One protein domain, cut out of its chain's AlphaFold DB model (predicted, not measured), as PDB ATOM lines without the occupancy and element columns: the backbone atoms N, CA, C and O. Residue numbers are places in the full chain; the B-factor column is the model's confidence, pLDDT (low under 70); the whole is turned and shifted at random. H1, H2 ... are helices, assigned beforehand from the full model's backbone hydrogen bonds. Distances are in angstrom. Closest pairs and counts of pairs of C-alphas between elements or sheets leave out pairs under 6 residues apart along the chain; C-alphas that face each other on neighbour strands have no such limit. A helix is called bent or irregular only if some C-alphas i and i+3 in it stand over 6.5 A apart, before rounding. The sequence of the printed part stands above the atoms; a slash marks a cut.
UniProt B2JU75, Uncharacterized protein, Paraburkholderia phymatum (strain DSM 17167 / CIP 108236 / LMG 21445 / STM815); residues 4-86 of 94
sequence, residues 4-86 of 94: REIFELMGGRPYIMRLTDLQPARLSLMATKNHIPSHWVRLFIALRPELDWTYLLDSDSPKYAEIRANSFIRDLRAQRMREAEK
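What this domain is: This is residues 4 to 86 of the 94 residues of an uncharacterized protein of Paraburkholderia phymatum (strain DSM 17167 / CIP 108236 / LMG 21445 / STM815) (UniProt B2JU75). Six short helices make a body with few direct helix-to-helix contacts: H1, H2 and H3 gather toward one end, H4 lies nearest the middle, and H6 stands at the opposite end. H5 packs on H4 and folds sharply back on itself near residue 60, with its residues near Leu 56 reaching toward H1. The printed part has 83 residues with six named helices, in the order H1 to H6, and no named strand; the class is all helix. The whole is compact, with a radius of gyration of the C-alphas of 13.0 A, and it spans 36 by 28 by 18 A.

Where its parts are: H1, residues 4 to 9, begins at C-alpha 4 at (2.943, 1.598, -14.461). H2 holds residues 12 to 20 and H3 residues 24 to 32. H4, residues 38 to 47, is 14.2 A from first to last C-alpha and begins at C-alpha 38 at (-7.874, 0.920, -26.008). H5, residues 53 to 69, has the most residues, 17, but measures 11.6 A from first to last C-alpha, with a kink of 145 degrees near residue 60. It is irregular: C-alphas 56 and 59 are 9.2 A apart. H6, residues 71 to 85, measures 21.1 A and ends at C-alpha 85 at (-15.091, 9.283, 2.180).

How they stand to each other: H1 touches no helix. It is close to but not clearly touching H2, about perpendicular at 78 degrees, the closest C-alphas being those of Phe 7 and Arg 13, 6.1 A apart. It is likewise close to H3, at Arg 4 and Ala 31, with C-alphas 5.8 A apart, and to H5, at Ile 6 and Leu 56, with C-alphas 6.6 A apart. H2 and H3 only just touch, with 3 pairs of C-alphas within 8 A; the closest are those of Met 17 and Pro 24, 7.3 A apart, and the tilt is steep at 59 degrees, opposite ways. H3 and H4 are apart. H4 touches H5, the closest C-alphas being those of Arg 42 and Ile 67, 7.1 A apart. H6 is close to but not clearly touching H4, with the C-alphas of Ala 46 and Ile 73 6.5 A apart, and H5, with those of Arg 68 and Arg 74 6.6 A apart. In H1, H2, H3, H4 and H6 every O i to N i+4 pair is within hydrogen-bond range; in H5 it is 5 of 13, beside 8 of 14 O i to N i+3 pairs.

The domain as a whole: The two C-alphas farthest apart are those of Ala 25 and Lys 86, at 38.3 A. The printed part has no cut, and its five links between helices are tight. The mean pLDDT of the printed part is 94.8, and no printed residue is under 70.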
ATOM      1  N   ARG A   4       2.514   2.230 -15.720       97.31
ATOM      2  CA  ARG A   4       2.943   1.598 -14.461       97.31
ATOM      3  C   ARG A   4       2.059   2.032 -13.294       97.31
ATOM      4  O   ARG A   4       1.607   1.187 -12.537       97.31
ATOM      5  N   GLU A   5       1.765   3.324 -13.212       97.88
ATOM      6  CA  GLU A   5       0.900   3.893 -12.179       97.88
ATOM      7  C   GLU A   5      -0.541   3.391 -12.305       97.88
ATOM      8  O   GLU A   5      -1.138   3.002 -11.306       97.88
ATOM      9  N   ILE A   6      -1.068   3.291 -13.533       97.62
ATOM     10  CA  ILE A   6      -2.369   2.655 -13.786       97.62
ATOM     11  C   ILE A   6      -2.377   1.234 -13.212       97.62
ATOM     12  O   ILE A   6      -3.322   0.867 -12.524       97.62
ATOM     13  N   PHE A   7      -1.336   0.432 -13.455       97.44
ATOM     14  CA  PHE A   7      -1.300  -0.940 -12.949       97.44
ATOM     15  C   PHE A   7      -1.270  -1.021 -11.427       97.44
ATOM     16  O   PHE A   7      -1.999  -1.837 -10.868       97.44
ATOM     17  N   GLU A   8      -0.485  -0.176 -10.762       97.50
ATOM     18  CA  GLU A   8      -0.459  -0.118  -9.299       97.50
ATOM     19  C   GLU A   8      -1.824   0.291  -8.733       97.50
ATOM     20  O   GLU A   8      -2.388  -0.419  -7.902       97.50
ATOM     21  N   LEU A   9      -2.425   1.363  -9.260       96.81
ATOM     22  CA  LEU A   9      -3.729   1.854  -8.805       96.81
ATOM     23  C   LEU A   9      -4.862   0.854  -9.047       96.81
ATOM     24  O   LEU A   9      -5.808   0.803  -8.261       96.81
ATOM     25  N   MET A  10      -4.762   0.024 -10.087       95.94
ATOM     26  CA  MET A  10      -5.703  -1.069 -10.347       95.94
ATOM     27  C   MET A  10      -5.616  -2.210  -9.321       95.94
ATOM     28  O   MET A  10      -6.528  -3.028  -9.292       95.94
ATOM     29  N   GLY A  11      -4.583  -2.264  -8.472       94.81
ATOM     30  CA  GLY A  11      -4.334  -3.356  -7.519       94.81
ATOM     31  C   GLY A  11      -3.093  -4.194  -7.849       94.81
ATOM     32  O   GLY A  11      -2.927  -5.297  -7.327       94.81
ATOM     33  N   GLY A  12      -2.234  -3.699  -8.740       95.94
ATOM     34  CA  GLY A  12      -1.000  -4.348  -9.164       95.94
ATOM     35  C   GLY A  12      -1.184  -5.365 -10.292       95.94
ATOM     36  O   GLY A  12      -2.287  -5.770 -10.673       95.94
ATOM     37  N   ARG A  13      -0.050  -5.824 -10.834       95.06
ATOM     38  CA  ARG A  13      -0.017  -6.805 -11.934       95.06
ATOM     39  C   ARG A  13      -0.752  -8.115 -11.608       95.06
ATOM     40  O   ARG A  13      -1.520  -8.540 -12.466       95.06
ATOM     41  N   PRO A  14      -0.595  -8.745 -10.422       95.50
ATOM     42  CA  PRO A  14      -1.281 -10.007 -10.126       95.50
ATOM     43  C   PRO A  14      -2.807  -9.881 -10.165       95.50
ATOM     44  O   PRO A  14      -3.490 -10.768 -10.676       95.50
ATOM     45  N   TYR A  15      -3.342  -8.761  -9.673       95.44
ATOM     46  CA  TYR A  15      -4.775  -8.493  -9.713       95.44
ATOM     47  C   TYR A  15      -5.270  -8.330 -11.152       95.44
ATOM     48  O   TYR A  15      -6.245  -8.968 -11.546       95.44
ATOM     49  N   ILE A  16      -4.554  -7.547 -11.967       96.06
ATOM     50  CA  ILE A  16      -4.892  -7.372 -13.384       96.06
ATOM     51  C   ILE A  16      -4.861  -8.711 -14.117       96.06
ATOM     52  O   ILE A  16      -5.786  -9.001 -14.870       96.06
ATOM     53  N   MET A  17      -3.844  -9.545 -13.888       95.94
ATOM     54  CA  MET A  17      -3.764 -10.874 -14.501       95.94
ATOM     55  C   MET A  17      -4.980 -11.729 -14.142       95.94
ATOM     56  O   MET A  17      -5.611 -12.279 -15.035       95.94
ATOM     57  N   ARG A  18      -5.364 -11.784 -12.860       94.62
ATOM     58  CA  ARG A  18      -6.552 -12.533 -12.422       94.62
ATOM     59  C   ARG A  18      -7.835 -12.020 -13.081       94.62
ATOM     60  O   ARG A  18      -8.727 -12.809 -13.363       94.62
ATOM     61  N   LEU A  19      -7.935 -10.712 -13.300       93.19
ATOM     62  CA  LEU A  19      -9.139 -10.082 -13.835       93.19
ATOM     63  C   LEU A  19      -9.249 -10.201 -15.363       93.19
ATOM     64  O   LEU A  19     -10.349 -10.240 -15.902       93.19
ATOM     65  N   THR A  20      -8.114 -10.233 -16.061       92.25
ATOM     66  CA  THR A  20      -8.044 -10.103 -17.529       92.25
ATOM     67  C   THR A  20      -7.513 -11.342 -18.246       92.25
ATOM     68  O   THR A  20      -7.500 -11.360 -19.474       92.25
ATOM     69  N   ASP A  21      -7.027 -12.332 -17.494       93.56
ATOM     70  CA  ASP A  21      -6.283 -13.505 -17.977       93.56
ATOM     71  C   ASP A  21      -5.051 -13.152 -18.844       93.56
ATOM     72  O   ASP A  21      -4.517 -13.945 -19.622       93.56
ATOM     73  N   LEU A  22      -4.562 -11.911 -18.723       93.75
ATOM     74  CA  LEU A  22      -3.371 -11.469 -19.431       93.75
ATOM     75  C   LEU A  22      -2.124 -12.127 -18.850       93.75
ATOM     76  O   LEU A  22      -1.866 -12.095 -17.650       93.75
ATOM     77  N   GLN A  23      -1.277 -12.630 -19.741       96.06
ATOM     78  CA  GLN A  23       0.012 -13.198 -19.365       96.06
ATOM     79  C   GLN A  23       0.989 -12.113 -18.863       96.06
ATOM     80  O   GLN A  23       0.975 -10.987 -19.383       96.06
ATOM     81  N   PRO A  24       1.921 -12.436 -17.940       95.44
ATOM     82  CA  PRO A  24       2.890 -11.476 -17.398       95.44
ATOM     83  C   PRO A  24       3.697 -10.750 -18.479       95.44
ATOM     84  O   PRO A  24       3.937  -9.543 -18.391       95.44
ATOM     85  N   ALA A  25       4.084 -11.474 -19.533       96.50
ATOM     86  CA  ALA A  25       4.826 -10.925 -20.663       96.50
ATOM     87  C   ALA A  25       4.054  -9.800 -21.369       96.50
ATOM     88  O   ALA A  25       4.644  -8.800 -21.780       96.50
ATOM     89  N   ARG A  26       2.722  -9.918 -21.462       96.50
ATOM     90  CA  ARG A  26       1.875  -8.912 -22.100       96.50
ATOM     91  C   ARG A  26       1.806  -7.632 -21.271       96.50
ATOM     92  O   ARG A  26       1.950  -6.551 -21.837       96.50
ATOM     93  N   LEU A  27       1.650  -7.742 -19.952       95.94
ATOM     94  CA  LEU A  27       1.668  -6.582 -19.053       95.94
ATOM     95  C   LEU A  27       3.041  -5.901 -19.039       95.94
ATOM     96  O   LEU A  27       3.124  -4.676 -19.108       95.94
ATOM     97  N   SER A  28       4.123  -6.683 -19.027       96.88
ATOM     98  CA  SER A  28       5.482  -6.147 -19.154       96.88
ATOM     99  C   SER A  28       5.668  -5.393 -20.470       96.88
ATOM    100  O   SER A  28       6.181  -4.277 -20.458       96.88
ATOM    101  N   LEU A  29       5.180  -5.934 -21.590       97.38
ATOM    102  CA  LEU A  29       5.235  -5.257 -22.886       97.38
ATOM    103  C   LEU A  29       4.464  -3.929 -22.881       97.38
ATOM    104  O   LEU A  29       4.983  -2.935 -23.384       97.38
ATOM    105  N   MET A  30       3.258  -3.893 -22.304       97.25
ATOM    106  CA  MET A  30       2.466  -2.661 -22.175       97.25
ATOM    107  C   MET A  30       3.201  -1.601 -21.348       97.25
ATOM    108  O   MET A  30       3.269  -0.439 -21.747       97.25
ATOM    109  N   ALA A  31       3.791  -2.005 -20.219       96.62
ATOM    110  CA  ALA A  31       4.539  -1.111 -19.345       96.62
ATOM    111  C   ALA A  31       5.817  -0.575 -20.009       96.62
ATOM    112  O   ALA A  31       6.133   0.600 -19.846       96.62
ATOM    113  N   THR A  32       6.537  -1.408 -20.764       97.19
ATOM    114  CA  THR A  32       7.750  -0.999 -21.490       97.19
ATOM    115  C   THR A  32       7.426  -0.084 -22.667       97.19
ATOM    116  O   THR A  32       8.115   0.909 -22.872       97.19
ATOM    117  N   LYS A  33       6.357  -0.370 -23.420       96.75
ATOM    118  CA  LYS A  33       5.902   0.480 -24.533       96.75
ATOM    119  C   LYS A  33       5.141   1.728 -24.080       96.75
ATOM    120  O   LYS A  33       4.739   2.520 -24.924       96.75
ATOM    121  N   ASN A  34       4.908   1.869 -22.776       96.25
ATOM    122  CA  ASN A  34       4.048   2.885 -22.180       96.25
ATOM    123  C   ASN A  34       2.691   3.021 -22.902       96.25
ATOM    124  O   ASN A  34       2.191   4.121 -23.130       96.25
ATOM    125  N   HIS A  35       2.110   1.882 -23.287       96.56
ATOM    126  CA  HIS A  35       0.883   1.825 -24.068       96.56
ATOM    127  C   HIS A  35      -0.014   0.669 -23.616       96.56
ATOM    128  O   HIS A  35       0.413  -0.488 -23.581       96.56
ATOM    129  N   ILE A  36      -1.279   0.983 -23.330       96.88
ATOM    130  CA  ILE A  36      -2.340   0.010 -23.061       96.88
ATOM    131  C   ILE A  36      -3.311   0.030 -24.254       96.88
ATOM    132  O   ILE A  36      -3.784   1.106 -24.624       96.88
ATOM    133  N   PRO A  37      -3.655  -1.126 -24.850       96.25
ATOM    134  CA  PRO A  37      -4.661  -1.186 -25.904       96.25
ATOM    135  C   PRO A  37      -6.006  -0.598 -25.458       96.25
ATOM    136  O   PRO A  37      -6.462  -0.845 -24.341       96.25
ATOM    137  N   SER A  38      -6.686   0.123 -26.350       96.50
ATOM    138  CA  SER A  38      -7.874   0.920 -26.008       96.50
ATOM    139  C   SER A  38      -9.006   0.155 -25.318       96.50
ATOM    140  O   SER A  38      -9.685   0.728 -24.471       96.50
ATOM    141  N   HIS A  39      -9.221  -1.119 -25.653       95.62
ATOM    142  CA  HIS A  39     -10.249  -1.934 -24.999       95.62
ATOM    143  C   HIS A  39      -9.933  -2.174 -23.516       95.62
ATOM    144  O   HIS A  39     -10.830  -2.066 -22.686       95.62
ATOM    145  N   TRP A  40      -8.662  -2.398 -23.165       96.69
ATOM    146  CA  TRP A  40      -8.240  -2.527 -21.769       96.69
ATOM    147  C   TRP A  40      -8.341  -1.203 -21.021       96.69
ATOM    148  O   TRP A  40      -8.794  -1.195 -19.884       96.69
ATOM    149  N   VAL A  41      -8.013  -0.075 -21.661       97.12
ATOM    150  CA  VAL A  41      -8.202   1.252 -21.047       97.12
ATOM    151  C   VAL A  41      -9.672   1.486 -20.703       97.12
ATOM    152  O   VAL A  41      -9.989   1.870 -19.580       97.12
ATOM    153  N   ARG A  42     -10.583   1.207 -21.643       96.69
ATOM    154  CA  ARG A  42     -12.031   1.323 -21.413       96.69
ATOM    155  C   ARG A  42     -12.499   0.422 -20.270       96.69
ATOM    156  O   ARG A  42     -13.256   0.880 -19.420       96.69
ATOM    157  N   LEU A  43     -12.017  -0.821 -20.224       95.50
ATOM    158  CA  LEU A  43     -12.324  -1.740 -19.131       95.50
ATOM    159  C   LEU A  43     -11.818  -1.202 -17.786       95.50
ATOM    160  O   LEU A  43     -12.569  -1.191 -16.818       95.50
ATOM    161  N   PHE A  44     -10.575  -0.727 -17.714       97.00
ATOM    162  CA  PHE A  44     -10.011  -0.207 -16.468       97.00
ATOM    163  C   PHE A  44     -10.757   1.036 -15.972       97.00
ATOM    164  O   PHE A  44     -11.048   1.115 -14.780       97.00
ATOM    165  N   ILE A  45     -11.167   1.935 -16.875       96.81
ATOM    166  CA  ILE A  45     -12.044   3.069 -16.538       96.81
ATOM    167  C   ILE A  45     -13.358   2.574 -15.935       96.81
ATOM    168  O   ILE A  45     -13.782   3.090 -14.906       96.81
ATOM    169  N   ALA A  46     -13.991   1.565 -16.535       95.25
ATOM    170  CA  ALA A  46     -15.243   1.019 -16.020       95.25
ATOM    171  C   ALA A  46     -15.080   0.335 -14.652       95.25
ATOM    172  O   ALA A  46     -15.971   0.409 -13.810       95.25
ATOM    173  N   LEU A  47     -13.935  -0.310 -14.417       94.06
ATOM    174  CA  LEU A  47     -13.657  -1.027 -13.175       94.06
ATOM    175  C   LEU A  47     -13.256  -0.126 -12.021       94.06
ATOM    176  O   LEU A  47     -13.529  -0.495 -10.882       94.06
ATOM    177  N   ARG A  48     -12.571   0.988 -12.287       95.25
ATOM    178  CA  ARG A  48     -12.069   1.942 -11.285       95.25
ATOM    179  C   ARG A  48     -12.349   3.384 -11.733       95.25
ATOM    180  O   ARG A  48     -11.412   4.153 -11.968       95.25
ATOM    181  N   PRO A  49     -13.625   3.774 -11.902       96.06
ATOM    182  CA  PRO A  49     -13.979   5.090 -12.432       96.06
ATOM    183  C   PRO A  49     -13.612   6.243 -11.488       96.06
ATOM    184  O   PRO A  49     -13.554   7.391 -11.920       96.06
ATOM    185  N   GLU A  50     -13.335   5.948 -10.218       95.19
ATOM    186  CA  GLU A  50     -12.895   6.906  -9.205       95.19
ATOM    187  C   GLU A  50     -11.467   7.437  -9.394       95.19
ATOM    188  O   GLU A  50     -11.150   8.498  -8.860       95.19
ATOM    189  N   LEU A  51     -10.623   6.759 -10.178       95.75
ATOM    190  CA  LEU A  51      -9.255   7.216 -10.440       95.75
ATOM    191  C   LEU A  51      -9.227   8.495 -11.292       95.75
ATOM    192  O   LEU A  51     -10.118   8.748 -12.110       95.75
ATOM    193  N   ASP A  52      -8.153   9.281 -11.164       95.81
ATOM    194  CA  ASP A  52      -7.929  10.446 -12.024       95.81
ATOM    195  C   ASP A  52      -7.437  10.033 -13.419       95.81
ATOM    196  O   ASP A  52      -6.266  10.141 -13.790       95.81
ATOM    197  N   TRP A  53      -8.376   9.568 -14.236       96.25
ATOM    198  CA  TRP A  53      -8.113   9.183 -15.616       96.25
ATOM    199  C   TRP A  53      -7.657  10.346 -16.506       96.25
ATOM    200  O   TRP A  53      -7.096  10.091 -17.568       96.25
ATOM    201  N   THR A  54      -7.875  11.612 -16.123       95.62
ATOM    202  CA  THR A  54      -7.327  12.738 -16.896       95.62
ATOM    203  C   THR A  54      -5.813  12.739 -16.771       95.62
ATOM    204  O   THR A  54      -5.110  12.697 -17.780       95.62
ATOM    205  N   TYR A  55      -5.332  12.681 -15.534       96.50
ATOM    206  CA  TYR A  55      -3.912  12.630 -15.222       96.50
ATOM    207  C   TYR A  55      -3.240  11.338 -15.720       96.50
ATOM    208  O   TYR A  55      -2.159  11.380 -16.312       96.50
ATOM    209  N   LEU A  56      -3.886  10.180 -15.536       97.25
ATOM    210  CA  LEU A  56      -3.307   8.881 -15.901       97.25
ATOM    211  C   LEU A  56      -3.169   8.687 -17.418       97.25
ATOM    212  O   LEU A  56      -2.197   8.084 -17.888       97.25
ATOM    213  N   LEU A  57      -4.133   9.179 -18.198       96.62
ATOM    214  CA  LEU A  57      -4.119   9.056 -19.658       96.62
ATOM    215  C   LEU A  57      -3.271  10.145 -20.315       96.62
ATOM    216  O   LEU A  57      -2.667   9.874 -21.357       96.62
ATOM    217  N   ASP A  58      -3.126  11.308 -19.669       94.50
ATOM    218  CA  ASP A  58      -2.304  12.422 -20.147       94.50
ATOM    219  C   ASP A  58      -2.764  12.840 -21.564       94.50
ATOM    220  O   ASP A  58      -3.962  13.048 -21.773       94.50
ATOM    221  N   SER A  59      -1.882  12.895 -22.563       94.12
ATOM    222  CA  SER A  59      -2.231  13.234 -23.952       94.12
ATOM    223  C   SER A  59      -3.289  12.326 -24.599       94.12
ATOM    224  O   SER A  59      -3.967  12.748 -25.536       94.12
ATOM    225  N   ASP A  60      -3.494  11.106 -24.094       94.31
ATOM    226  CA  ASP A  60      -4.535  10.198 -24.588       94.31
ATOM    227  C   ASP A  60      -5.919  10.470 -23.976       94.31
ATOM    228  O   ASP A  60      -6.913   9.909 -24.439       94.31
ATOM    229  N   SER A  61      -6.018  11.333 -22.959       94.19
ATOM    230  CA  SER A  61      -7.261  11.602 -22.223       94.19
ATOM    231  C   SER A  61      -8.470  11.964 -23.107       94.19
ATOM    232  O   SER A  61      -9.553  11.408 -22.870       94.19
ATOM    233  N   PRO A  62      -8.334  12.805 -24.158       96.06
ATOM    234  CA  PRO A  62      -9.458  13.149 -25.032       96.06
ATOM    235  C   PRO A  62     -10.080  11.936 -25.739       96.06
ATOM    236  O   PRO A  62     -11.294  11.892 -25.920       96.06
ATOM    237  N   LYS A  63      -9.287  10.902 -26.058       95.69
ATOM    238  CA  LYS A  63      -9.754   9.684 -26.754       95.69
ATOM    239  C   LYS A  63     -10.762   8.873 -25.935       95.69
ATOM    240  O   LYS A  63     -11.479   8.039 -26.482       95.69
ATOM    241  N   TYR A  64     -10.790   9.094 -24.622       96.19
ATOM    242  CA  TYR A  64     -11.641   8.379 -23.673       96.19
ATOM    243  C   TYR A  64     -12.585   9.333 -22.926       96.19
ATOM    244  O   TYR A  64     -13.091   8.998 -21.857       96.19
ATOM    245  N   ALA A  65     -12.829  10.536 -23.459       93.81
ATOM    246  CA  ALA A  65     -13.768  11.484 -22.865       93.81
ATOM    247  C   ALA A  65     -15.197  10.914 -22.810       93.81
ATOM    248  O   ALA A  65     -15.838  10.998 -21.766       93.81
ATOM    249  N   GLU A  66     -15.652  10.251 -23.876       94.94
ATOM    250  CA  GLU A  66     -17.016   9.710 -23.971       94.94
ATOM    251  C   GLU A  66     -17.334   8.682 -22.881       94.94
ATOM    252  O   GLU A  66     -18.357   8.785 -22.209       94.94
ATOM    253  N   ILE A  67     -16.440   7.715 -22.641       93.38
ATOM    254  CA  ILE A  67     -16.666   6.695 -21.605       93.38
ATOM    255  C   ILE A  67     -16.653   7.301 -20.199       93.38
ATOM    256  O   ILE A  67     -17.404   6.859 -19.338       93.38
ATOM    257  N   ARG A  68     -15.846   8.340 -19.962       92.00
ATOM    258  CA  ARG A  68     -15.815   9.040 -18.668       92.00
ATOM    259  C   ARG A  68     -17.018   9.960 -18.464       92.00
ATOM    260  O   ARG A  68     -17.384  10.219 -17.323       92.00
ATOM    261  N   ALA A  69     -17.612  10.450 -19.550       92.19
ATOM    262  CA  ALA A  69     -18.832  11.253 -19.540       92.19
ATOM    263  C   ALA A  69     -20.114  10.403 -19.506       92.19
ATOM    264  O   ALA A  69     -21.194  10.942 -19.271       92.19
ATOM    265  N   ASN A  70     -20.007   9.089 -19.726       96.31
ATOM    266  CA  ASN A  70     -21.131   8.168 -19.634       96.31
ATOM    267  C   ASN A  70     -21.807   8.280 -18.255       96.31
ATOM    268  O   ASN A  70     -21.136   8.219 -17.223       96.31
ATOM    269  N   SER A  71     -23.134   8.443 -18.244       94.50
ATOM    270  CA  SER A  71     -23.909   8.702 -17.024       94.50
ATOM    271  C   SER A  71     -23.703   7.623 -15.967       94.50
ATOM    272  O   SER A  71     -23.368   7.950 -14.834       94.50
ATOM    273  N   PHE A  72     -23.779   6.350 -16.356       94.94
ATOM    274  CA  PHE A  72     -23.568   5.223 -15.451       94.94
ATOM    275  C   PHE A  72     -22.165   5.236 -14.825       94.94
ATOM    276  O   PHE A  72     -22.019   5.074 -13.616       94.94
ATOM    277  N   ILE A  73     -21.125   5.488 -15.627       95.12
ATOM    278  CA  ILE A  73     -19.738   5.569 -15.141       95.12
ATOM    279  C   ILE A  73     -19.552   6.744 -14.176       95.12
ATOM    280  O   ILE A  73     -18.882   6.609 -13.151       95.12
ATOM    281  N   ARG A  74     -20.164   7.893 -14.475       94.69
ATOM    282  CA  ARG A  74     -20.119   9.080 -13.615       94.69
ATOM    283  C   ARG A  74     -20.836   8.847 -12.285       94.69
ATOM    284  O   ARG A  74     -20.317   9.239 -11.240       94.69
ATOM    285  N   ASP A  75     -21.989   8.191 -12.316       95.56
ATOM    286  CA  ASP A  75     -22.770   7.888 -11.119       95.56
ATOM    287  C   ASP A  75     -22.038   6.865 -10.237       95.56
ATOM    288  O   ASP A  75     -21.925   7.065  -9.024       95.56
ATOM    289  N   LEU A  76     -21.428   5.840 -10.848       94.94
ATOM    290  CA  LEU A  76     -20.584   4.861 -10.159       94.94
ATOM    291  C   LEU A  76     -19.343   5.512  -9.531       94.94
ATOM    292  O   LEU A  76     -19.004   5.219  -8.383       94.94
ATOM    293  N   ARG A  77     -18.687   6.438 -10.246       94.50
ATOM    294  CA  ARG A  77     -17.592   7.252  -9.693       94.50
ATOM    295  C   ARG A  77     -18.047   7.998  -8.444       94.50
ATOM    296  O   ARG A  77     -17.379   7.925  -7.417       94.50
ATOM    297  N   ALA A  78     -19.170   8.709  -8.527       94.31
ATOM    298  CA  ALA A  78     -19.693   9.483  -7.408       94.31
ATOM    299  C   ALA A  78     -20.049   8.585  -6.214       94.31
ATOM    300  O   ALA A  78     -19.771   8.945  -5.073       94.31
ATOM    301  N   GLN A  79     -20.622   7.403  -6.462       94.50
ATOM    302  CA  GLN A  79     -20.899   6.423  -5.417       94.50
ATOM    303  C   GLN A  79     -19.621   5.967  -4.704       94.50
ATOM    304  O   GLN A  79     -19.560   6.045  -3.481       94.50
ATOM    305  N   ARG A  80     -18.590   5.553  -5.447       92.75
ATOM    306  CA  ARG A  80     -17.342   5.058  -4.850       92.75
ATOM    307  C   ARG A  80     -16.555   6.124  -4.105       92.75
ATOM    308  O   ARG A  80     -15.979   5.827  -3.068       92.75
ATOM    309  N   MET A  81     -16.560   7.360  -4.602       91.94
ATOM    310  CA  MET A  81     -15.961   8.487  -3.881       91.94
ATOM    311  C   MET A  81     -16.656   8.702  -2.530       91.94
ATOM    312  O   MET A  81     -15.979   8.802  -1.513       91.94
ATOM    313  N   ARG A  82     -17.996   8.649  -2.486       91.81
ATOM    314  CA  ARG A  82     -18.755   8.728  -1.223       91.81
ATOM    315  C   ARG A  82     -18.465   7.562  -0.277       91.81
ATOM    316  O   ARG A  82     -18.412   7.757   0.932       91.81
ATOM    317  N   GLU A  83     -18.318   6.348  -0.803       90.00
ATOM    318  CA  GLU A  83     -17.967   5.166  -0.004       90.00
ATOM    319  C   GLU A  83     -16.546   5.260   0.565       90.00
ATOM    320  O   GLU A  83     -16.334   4.879   1.711       90.00
ATOM    321  N   ALA A  84     -15.596   5.807  -0.197       84.38
ATOM    322  CA  ALA A  84     -14.228   6.041   0.259       84.38
ATOM    323  C   ALA A  84     -14.130   7.169   1.304       84.38
ATOM    324  O   ALA A  84     -13.267   7.120   2.176       84.38
ATOM    325  N   GLU A  85     -15.010   8.170   1.226       80.75
ATOM    326  CA  GLU A  85     -15.091   9.283   2.180       80.75
ATOM    327  C   GLU A  85     -15.843   8.927   3.470       80.75
ATOM    328  O   GLU A  85     -15.645   9.601   4.482       80.75
ATOM    329  N   LYS A  86     -16.682   7.877   3.475       73.12
ATOM    330  CA  LYS A  86     -17.311   7.379   4.708       73.12
ATOM    331  C   LYS A  86     -16.210   6.886   5.657       73.12
ATOM    332  O   LYS A  86     -15.572   5.871   5.374       73.12
TER     333      LYS A  86